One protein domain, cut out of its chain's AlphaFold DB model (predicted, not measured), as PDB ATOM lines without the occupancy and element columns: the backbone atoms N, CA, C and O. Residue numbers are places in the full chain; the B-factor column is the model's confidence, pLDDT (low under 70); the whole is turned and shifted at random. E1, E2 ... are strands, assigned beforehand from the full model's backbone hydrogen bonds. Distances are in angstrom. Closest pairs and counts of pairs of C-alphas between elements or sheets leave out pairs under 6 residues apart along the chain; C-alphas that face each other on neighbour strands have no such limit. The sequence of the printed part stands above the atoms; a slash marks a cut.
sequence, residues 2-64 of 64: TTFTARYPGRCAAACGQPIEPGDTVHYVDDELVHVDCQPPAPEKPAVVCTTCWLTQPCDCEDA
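This is residues 2 to 64 of the 64 residues of an uncharacterized protein of Cellulomonas rhizosphaerae (UniProt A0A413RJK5). With little regular structure, a small sheet of three strands and the loop of residues 6 to 24 make a head, from which residues 39 to 48 run out as a long arm to a folded-back end, residues 49 to 64. The sheet, E1 - E2 - E3, is an antiparallel meander, each strand the neighbour of the one before. The printed part has 63 residues, 12 in strands, with no named helix: all strand, extended, radius of gyration of the C-alphas 18.8 A, a rod spanning 56 by 22 by 18 A.

The inner strand E2, residues 25 to 29, forms a hairpin with E3, residues 32 to 35, at 144 degrees; N 27 and O 34 are 2.8 A apart. E2 also forms a hairpin with E1, residues 3 to 5, at 133 degrees; N 4 and O 26 are 2.8 A apart. E1 and E3 are apart.

E2 is 13.4 A long, E3 10.3 A and E1 7.2 A. C-alpha 3 is at (206.482, 263.130, 277.334), C-alpha 35 at (214.834, 261.057, 274.679).

The C-alphas farthest apart, Tyr 8 and Ala 64, are 57.1 A apart. The printed part has no cut. Link E1 to E2 is long. Residues 39 to 44 and 62 to 64 have pLDDT under 70.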
ATOM      1  N   THR A   2     204.405 260.177 280.332       77.31
ATOM      2  CA  THR A   2     204.241 261.604 280.025       77.31
ATOM      3  C   THR A   2     205.508 262.085 279.339       77.31
ATOM      4  O   THR A   2     206.582 262.033 279.936       77.31
ATOM      5  N   THR A   3     205.390 262.511 278.088       86.88
ATOM      6  CA  THR A   3     206.482 263.130 277.334       86.88
ATOM      7  C   THR A   3     206.375 264.647 277.439       86.88
ATOM      8  O   THR A   3     205.284 265.197 277.623       86.88
ATOM      9  N   PHE A   4     207.503 265.345 277.360       89.94
ATOM     10  CA  PHE A   4     207.545 266.801 277.392       89.94
ATOM     11  C   PHE A   4     208.768 267.329 276.649       89.94
ATOM     12  O   PHE A   4     209.752 266.626 276.439       89.94
ATOM     13  N   THR A   5     208.707 268.596 276.252       92.69
ATOM     14  CA  THR A   5     209.828 269.275 275.608       92.69
ATOM     15  C   THR A   5     210.841 269.720 276.655       92.69
ATOM     16  O   THR A   5     210.494 270.458 277.587       92.69
ATOM     17  N   ALA A   6     212.095 269.308 276.495       90.06
ATOM     18  CA  ALA A   6     213.194 269.767 277.325       90.06
ATOM     19  C   ALA A   6     213.338 271.290 277.192       90.06
ATOM     20  O   ALA A   6     213.395 271.838 276.093       90.06
ATOM     21  N   ARG A   7     213.372 271.991 278.328       90.50
ATOM     22  CA  ARG A   7     213.621 273.445 278.380       90.50
ATOM     23  C   ARG A   7     215.074 273.791 278.672       90.50
ATOM     24  O   ARG A   7     215.490 274.921 278.446       90.50
ATOM     25  N   TYR A   8     215.817 272.826 279.198       87.19
ATOM     26  CA  TYR A   8     217.195 272.978 279.631       87.19
ATOM     27  C   TYR A   8     218.027 271.851 279.027       87.19
ATOM     28  O   TYR A   8     217.495 270.748 278.865       87.19
ATOM     29  N   PRO A   9     219.307 272.113 278.708       89.38
ATOM     30  CA  PRO A   9     220.200 271.066 278.262       89.38
ATOM     31  C   PRO A   9     220.423 270.050 279.386       89.38
ATOM     32  O   PRO A   9     220.509 270.411 280.563       89.38
ATOM     33  N   GLY A  10     220.520 268.780 279.019       87.69
ATOM     34  CA  GLY A  10     220.657 267.671 279.954       87.69
ATOM     35  C   GLY A  10     221.428 266.506 279.350       87.69
ATOM     36  O   GLY A  10     221.898 266.559 278.215       87.69
ATOM     37  N   ARG A  11     221.563 265.428 280.117       89.00
ATOM     38  CA  ARG A  11     222.157 264.185 279.630       89.00
ATOM     39  C   ARG A  11     221.062 263.146 279.477       89.00
ATOM     40  O   ARG A  11     220.304 262.932 280.417       89.00
ATOM     41  N   CYS A  12     221.002 262.516 278.308       88.00
ATOM     42  CA  CYS A  12     220.151 261.355 278.116       88.00
ATOM     43  C   CYS A  12     220.709 260.188 278.936       88.00
ATOM     44  O   CYS A  12     221.902 259.879 278.840       88.00
ATOM     45  N   ALA A  13     219.864 259.574 279.760       85.50
ATOM     46  CA  ALA A  13     220.238 258.403 280.547       85.50
ATOM     47  C   ALA A  13     220.278 257.124 279.701       85.50
ATOM     48  O   ALA A  13     221.012 256.190 280.021       85.50
ATOM     49  N   ALA A  14     219.582 257.104 278.557       80.69
ATOM     50  CA  ALA A  14     219.837 256.078 277.561       80.69
ATOM     51  C   ALA A  14     221.266 256.223 277.020       80.69
ATOM     52  O   ALA A  14     221.761 257.326 276.784       80.69
ATOM     53  N   ALA A  15     221.926 255.094 276.768       74.69
ATOM     54  CA  ALA A  15     223.281 255.034 276.223       74.69
ATOM     55  C   ALA A  15     223.363 255.456 274.734       74.69
ATOM     56  O   ALA A  15     224.092 254.851 273.953       74.69
ATOM     57  N   CYS A  16     222.617 256.486 274.323       81.38
ATOM     58  CA  CYS A  16     222.600 257.023 272.962       81.38
ATOM     59  C   CYS A  16     223.794 257.943 272.664       81.38
ATOM     60  O   CYS A  16     224.091 258.216 271.505       81.38
ATOM     61  N   GLY A  17     224.482 258.437 273.701       81.19
ATOM     62  CA  GLY A  17     225.654 259.304 273.553       81.19
ATOM     63  C   GLY A  17     225.349 260.710 273.021       81.19
ATOM     64  O   GLY A  17     226.283 261.453 272.725       81.19
ATOM     65  N   GLN A  18     224.075 261.090 272.900       87.19
ATOM     66  CA  GLN A  18     223.652 262.440 272.532       87.19
ATOM     67  C   GLN A  18     223.181 263.203 273.780       87.19
ATOM     68  O   GLN A  18     222.448 262.641 274.605       87.19
ATOM     69  N   PRO A  19     223.607 264.465 273.968       89.50
ATOM     70  CA  PRO A  19     223.033 265.313 275.002       89.50
ATOM     71  C   PRO A  19     221.565 265.619 274.674       89.50
ATOM     72  O   PRO A  19     221.150 265.564 273.520       89.50
ATOM     73  N   ILE A  20     220.783 265.928 275.703       91.06
ATOM     74  CA  ILE A  20     219.437 266.479 275.546       91.06
ATOM     75  C   ILE A  20     219.593 267.978 275.328       91.06
ATOM     76  O   ILE A  20     220.184 268.654 276.172       91.06
ATOM     77  N   GLU A  21     219.042 268.492 274.237       92.75
ATOM     78  CA  GLU A  21     219.033 269.919 273.927       92.75
ATOM     79  C   GLU A  21     217.650 270.532 274.224       92.75
ATOM     80  O   GLU A  21     216.623 269.844 274.178       92.75
ATOM     81  N   PRO A  22     217.565 271.840 274.530       92.88
ATOM     82  CA  PRO A  22     216.281 272.526 274.604       92.88
ATOM     83  C   PRO A  22     215.513 272.406 273.278       92.88
ATOM     84  O   PRO A  22     216.015 272.800 272.230       92.88
ATOM     85  N   GLY A  23     214.278 271.906 273.327       90.88
ATOM     86  CA  GLY A  23     213.474 271.596 272.138       90.88
ATOM     87  C   GLY A  23     213.331 270.099 271.856       90.88
ATOM     88  O   GLY A  23     212.363 269.708 271.200       90.88
ATOM     89  N   ASP A  24     214.204 269.262 272.419       89.81
ATOM     90  CA  ASP A  24     214.073 267.809 272.319       89.81
ATOM     91  C   ASP A  24     212.851 267.307 273.087       89.81
ATOM     92  O   ASP A  24     212.487 267.829 274.145       89.81
ATOM     93  N   THR A  25     212.224 266.250 272.573       90.94
ATOM     94  CA  THR A  25     211.134 265.575 273.282       90.94
ATOM     95  C   THR A  25     211.710 264.466 274.153       90.94
ATOM     96  O   THR A  25     212.345 263.529 273.666       90.94
ATOM     97  N   VAL A  26     211.471 264.567 275.456       90.62
ATOM     98  CA  VAL A  26     212.010 263.671 276.480       90.62
ATOM     99  C   VAL A  26     210.900 263.132 277.378       90.62
ATOM    100  O   VAL A  26     209.764 263.612 277.367       90.62
ATOM    101  N   HIS A  27     211.223 262.113 278.157       88.00
ATOM    102  CA  HIS A  27     210.374 261.556 279.199       88.00
ATOM    103  C   HIS A  27     211.220 261.179 280.414       88.00
ATOM    104  O   HIS A  27     212.439 261.042 280.308       88.00
ATOM    105  N   TYR A  28     210.562 261.033 281.563       85.69
ATOM    106  CA  TYR A  28     211.207 260.525 282.769       85.69
ATOM    107  C   TYR A  28     211.096 259.002 282.844       85.69
ATOM    108  O   TYR A  28     210.006 258.452 282.655       85.69
ATOM    109  N   VAL A  29     212.217 258.355 283.154       83.88
ATOM    110  CA  VAL A  29     212.353 256.920 283.436       83.88
ATOM    111  C   VAL A  29     213.190 256.813 284.703       83.88
ATOM    112  O   VAL A  29     214.317 257.285 284.699       83.88
ATOM    113  N   ASP A  30     212.627 256.270 285.786       81.81
ATOM    114  CA  ASP A  30     213.325 256.133 287.079       81.81
ATOM    115  C   ASP A  30     214.012 257.434 287.555       81.81
ATOM    116  O   ASP A  30     215.170 257.440 287.953       81.81
ATOM    117  N   ASP A  31     213.293 258.563 287.466       83.12
ATOM    118  CA  ASP A  31     213.782 259.921 287.782       83.12
ATOM    119  C   ASP A  31     214.909 260.456 286.870       83.12
ATOM    120  O   ASP A  31     215.388 261.577 287.056       83.12
ATOM    121  N   GLU A  32     215.272 259.728 285.813       86.62
ATOM    122  CA  GLU A  32     216.240 260.159 284.806       86.62
ATOM    123  C   GLU A  32     215.576 260.616 283.496       86.62
ATOM    124  O   GLU A  32     214.496 260.162 283.111       86.62
ATOM    125  N   LEU A  33     216.229 261.546 282.789       87.56
ATOM    126  CA  LEU A  33     215.748 262.088 281.518       87.56
ATOM    127  C   LEU A  33     216.183 261.215 280.342       87.56
ATOM    128  O   LEU A  33     217.373 260.952 280.153       87.56
ATOM    129  N   VAL A  34     215.228 260.844 279.496       87.81
ATOM    130  CA  VAL A  34     215.477 260.012 278.318       87.81
ATOM    131  C   VAL A  34     214.770 260.601 277.098       87.81
ATOM    132  O   VAL A  34     213.595 260.968 277.168       87.81
ATOM    133  N   HIS A  35     215.466 260.706 275.960       90.19
ATOM    134  CA  HIS A  35     214.834 261.057 274.679       90.19
ATOM    135  C   HIS A  35     213.698 260.085 274.366       90.19
ATOM    136  O   HIS A  35     213.827 258.889 274.603       90.19
ATOM    137  N   VAL A  36     212.591 260.572 273.808       84.81
ATOM    138  CA  VAL A  36     211.465 259.694 273.437       84.81
ATOM    139  C   VAL A  36     211.883 258.626 272.424       84.81
ATOM    140  O   VAL A  36     211.469 257.479 272.553       84.81
ATOM    141  N   ASP A  37     212.755 258.973 271.477       81.38
ATOM    142  CA  ASP A  37     213.317 258.021 270.510       81.38
ATOM    143  C   ASP A  37     214.263 256.998 271.150       81.38
ATOM    144  O   ASP A  37     214.453 255.896 270.636       81.38
ATOM    145  N   CYS A  38     214.844 257.337 272.299       81.56
ATOM    146  CA  CYS A  38     215.669 256.430 273.077       81.56
ATOM    147  C   CYS A  38     214.778 255.648 274.041       81.56
ATOM    148  O   CYS A  38     214.873 255.807 275.252       81.56
ATOM    149  N   GLN A  39     213.874 254.829 273.504       67.75
ATOM    150  CA  GLN A  39     212.973 254.027 274.323       67.75
ATOM    151  C   GLN A  39     213.804 253.195 275.326       67.75
ATOM    152  O   GLN A  39     214.654 252.408 274.891       67.75
ATOM    153  N   PRO A  40     213.597 253.336 276.652       62.66
ATOM    154  CA  PRO A  40     214.192 252.406 277.602       62.66
ATOM    155  C   PRO A  40     213.694 250.992 277.272       62.66
ATOM    156  O   PRO A  40     212.572 250.847 276.762       62.66
ATOM    157  N   PRO A  41     214.482 249.937 277.544       58.41
ATOM    158  CA  PRO A  41     213.950 248.584 277.466       58.41
ATOM    159  C   PRO A  41     212.654 248.546 278.280       58.41
ATOM    160  O   PRO A  41     212.596 249.084 279.386       58.41
ATOM    161  N   ALA A  42     211.586 247.999 277.688       59.03
ATOM    162  CA  ALA A  42     210.314 247.875 278.387       59.03
ATOM    163  C   ALA A  42     210.576 247.231 279.757       59.03
ATOM    164  O   ALA A  42     211.386 246.299 279.801       59.03
ATOM    165  N   PRO A  43     209.931 247.706 280.842       59.81
ATOM    166  CA  PRO A  43     210.113 247.104 282.153       59.81
ATOM    167  C   PRO A  43     209.901 245.604 282.000       59.81
ATOM    168  O   PRO A  43     208.863 245.166 281.485       59.81
ATOM    169  N   GLU A  44     210.933 244.837 282.345       64.12
ATOM    170  CA  GLU A  44     210.897 243.387 282.286       64.12
ATOM    171  C   GLU A  44     209.665 242.933 283.068       64.12
ATOM    172  O   GLU A  44     209.505 243.230 284.253       64.12
ATOM    173  N   LYS A  45     208.703 242.320 282.364       70.12
ATOM    174  CA  LYS A  45     207.496 241.823 283.023       70.12
ATOM    175  C   LYS A  45     207.960 240.855 284.110       70.12
ATOM    176  O   LYS A  45     208.791 239.997 283.796       70.12
ATOM    177  N   PRO A  46     207.442 240.960 285.348       71.06
ATOM    178  CA  PRO A  46     207.815 240.025 286.392       71.06
ATOM    179  C   PRO A  46     207.546 238.616 285.881       71.06
ATOM    180  O   PRO A  46     206.470 238.332 285.342       71.06
ATOM    181  N   ALA A  47     208.564 237.768 285.979       77.75
ATOM    182  CA  ALA A  47     208.485 236.422 285.463       77.75
ATOM    183  C   ALA A  47     207.363 235.683 286.206       77.75
ATOM    184  O   ALA A  47     207.304 235.699 287.437       77.75
ATOM    185  N   VAL A  48     206.425 235.101 285.460       83.62
ATOM    186  CA  VAL A  48     205.262 234.455 286.066       83.62
ATOM    187  C   VAL A  48     205.703 233.104 286.627       83.62
ATOM    188  O   VAL A  48     206.325 232.307 285.925       83.62
ATOM    189  N   VAL A  49     205.433 232.871 287.913       88.12
ATOM    190  CA  VAL A  49     205.789 231.628 288.608       88.12
ATOM    191  C   VAL A  49     204.595 230.682 288.582       88.12
ATOM    192  O   VAL A  49     203.501 231.043 289.018       88.12
ATOM    193  N   CYS A  50     204.809 229.457 288.111       86.25
ATOM    194  CA  CYS A  50     203.802 228.407 288.156       86.25
ATOM    195  C   CYS A  50     203.551 227.968 289.604       86.25
ATOM    196  O   CYS A  50     204.475 227.550 290.296       86.25
ATOM    197  N   THR A  51     202.302 227.985 290.066       84.25
ATOM    198  CA  THR A  51     201.940 227.551 291.430       84.25
ATOM    199  C   THR A  51     201.958 226.029 291.615       84.25
ATOM    200  O   THR A  51     201.909 225.550 292.746       84.25
ATOM    201  N   THR A  52     202.050 225.268 290.520       84.94
ATOM    202  CA  THR A  52     202.067 223.797 290.521       84.94
ATOM    203  C   THR A  52     203.481 223.246 290.692       84.94
ATOM    204  O   THR A  52     203.714 222.399 291.550       84.94
ATOM    205  N   CYS A  53     204.436 223.723 289.887       87.94
ATOM    206  CA  CYS A  53     205.822 223.241 289.894       87.94
ATOM    207  C   CYS A  53     206.827 224.246 290.471       87.94
ATOM    208  O   CYS A  53     208.000 223.908 290.614       87.94
ATOM    209  N   TRP A  54     206.378 225.459 290.818       86.25
ATOM    210  CA  TRP A  54     207.199 226.539 291.381       86.25
ATOM    211  C   TRP A  54     208.356 226.992 290.479       86.25
ATOM    212  O   TRP A  54     209.297 227.634 290.942       86.25
ATOM    213  N   LEU A  55     208.275 226.689 289.180       87.12
ATOM    214  CA  LEU A  55     209.208 227.150 288.155       87.12
ATOM    215  C   LEU A  55     208.688 228.416 287.465       87.12
ATOM    216  O   LEU A  55     207.482 228.661 287.392       87.12
ATOM    217  N   THR A  56     209.616 229.205 286.926       86.25
ATOM    218  CA  THR A  56     209.315 230.358 286.073       86.25
ATOM    219  C   THR A  56     208.803 229.896 284.708       86.25
ATOM    220  O   THR A  56     209.419 229.032 284.086       86.25
ATOM    221  N   GLN A  57     207.700 230.475 284.230       81.38
ATOM    222  CA  GLN A  57     207.137 230.168 282.916       81.38
ATOM    223  C   GLN A  57     208.090 230.557 281.767       81.38
ATOM    224  O   GLN A  57     208.807 231.558 281.874       81.38
ATOM    225  N   PRO A  58     208.063 229.816 280.642       81.62
ATOM    226  CA  PRO A  58     207.144 228.714 280.328       81.62
ATOM    227  C   PRO A  58     207.526 227.387 281.010       81.62
ATOM    228  O   PRO A  58     208.682 226.971 280.980       81.62
ATOM    229  N   CYS A  59     206.541 226.712 281.607       80.38
ATOM    230  CA  CYS A  59     206.673 225.373 282.188       80.38
ATOM    231  C   CYS A  59     205.636 224.425 281.568       80.38
ATOM    232  O   CYS A  59     204.566 224.870 281.167       80.38
ATOM    233  N   ASP A  60     205.906 223.121 281.578       81.00
ATOM    234  CA  ASP A  60     205.062 222.087 280.947       81.00
ATOM    235  C   ASP A  60     203.671 221.904 281.600       81.00
ATOM    236  O   ASP A  60     202.843 221.135 281.134       81.00
ATOM    237  N   CYS A  61     203.387 222.599 282.707       77.62
ATOM    238  CA  CYS A  61     202.134 222.454 283.450       77.62
ATOM    239  C   CYS A  61     200.902 223.064 282.755       77.62
ATOM    240  O   CYS A  61     199.790 222.764 283.178       77.62
ATOM    241  N   GLU A  62     201.077 223.939 281.760       64.94
ATOM    242  CA  GLU A  62     199.971 224.569 281.012       64.94
ATOM    243  C   GLU A  62     199.542 223.789 279.757       64.94
ATOM    244  O   GLU A  62     198.558 224.171 279.129       64.94
ATOM    245  N   ASP A  63     200.241 222.703 279.401       59.19
ATOM    246  CA  ASP A  63     199.979 221.906 278.187       59.19
ATOM    247  C   ASP A  63     199.199 220.595 278.470       59.19
ATOM    248  O   ASP A  63     199.110 219.727 277.603       59.19
ATOM    249  N   ALA A  64     198.627 220.433 279.676       51.50
ATOM    250  CA  ALA A  64     197.932 219.215 280.131       51.50
ATOM    251  C   ALA A  64     196.423 219.396 280.375       51.50
ATOM    252  O   ALA A  64     196.029 220.407 281.003       51.50
TER     253      ALA A  64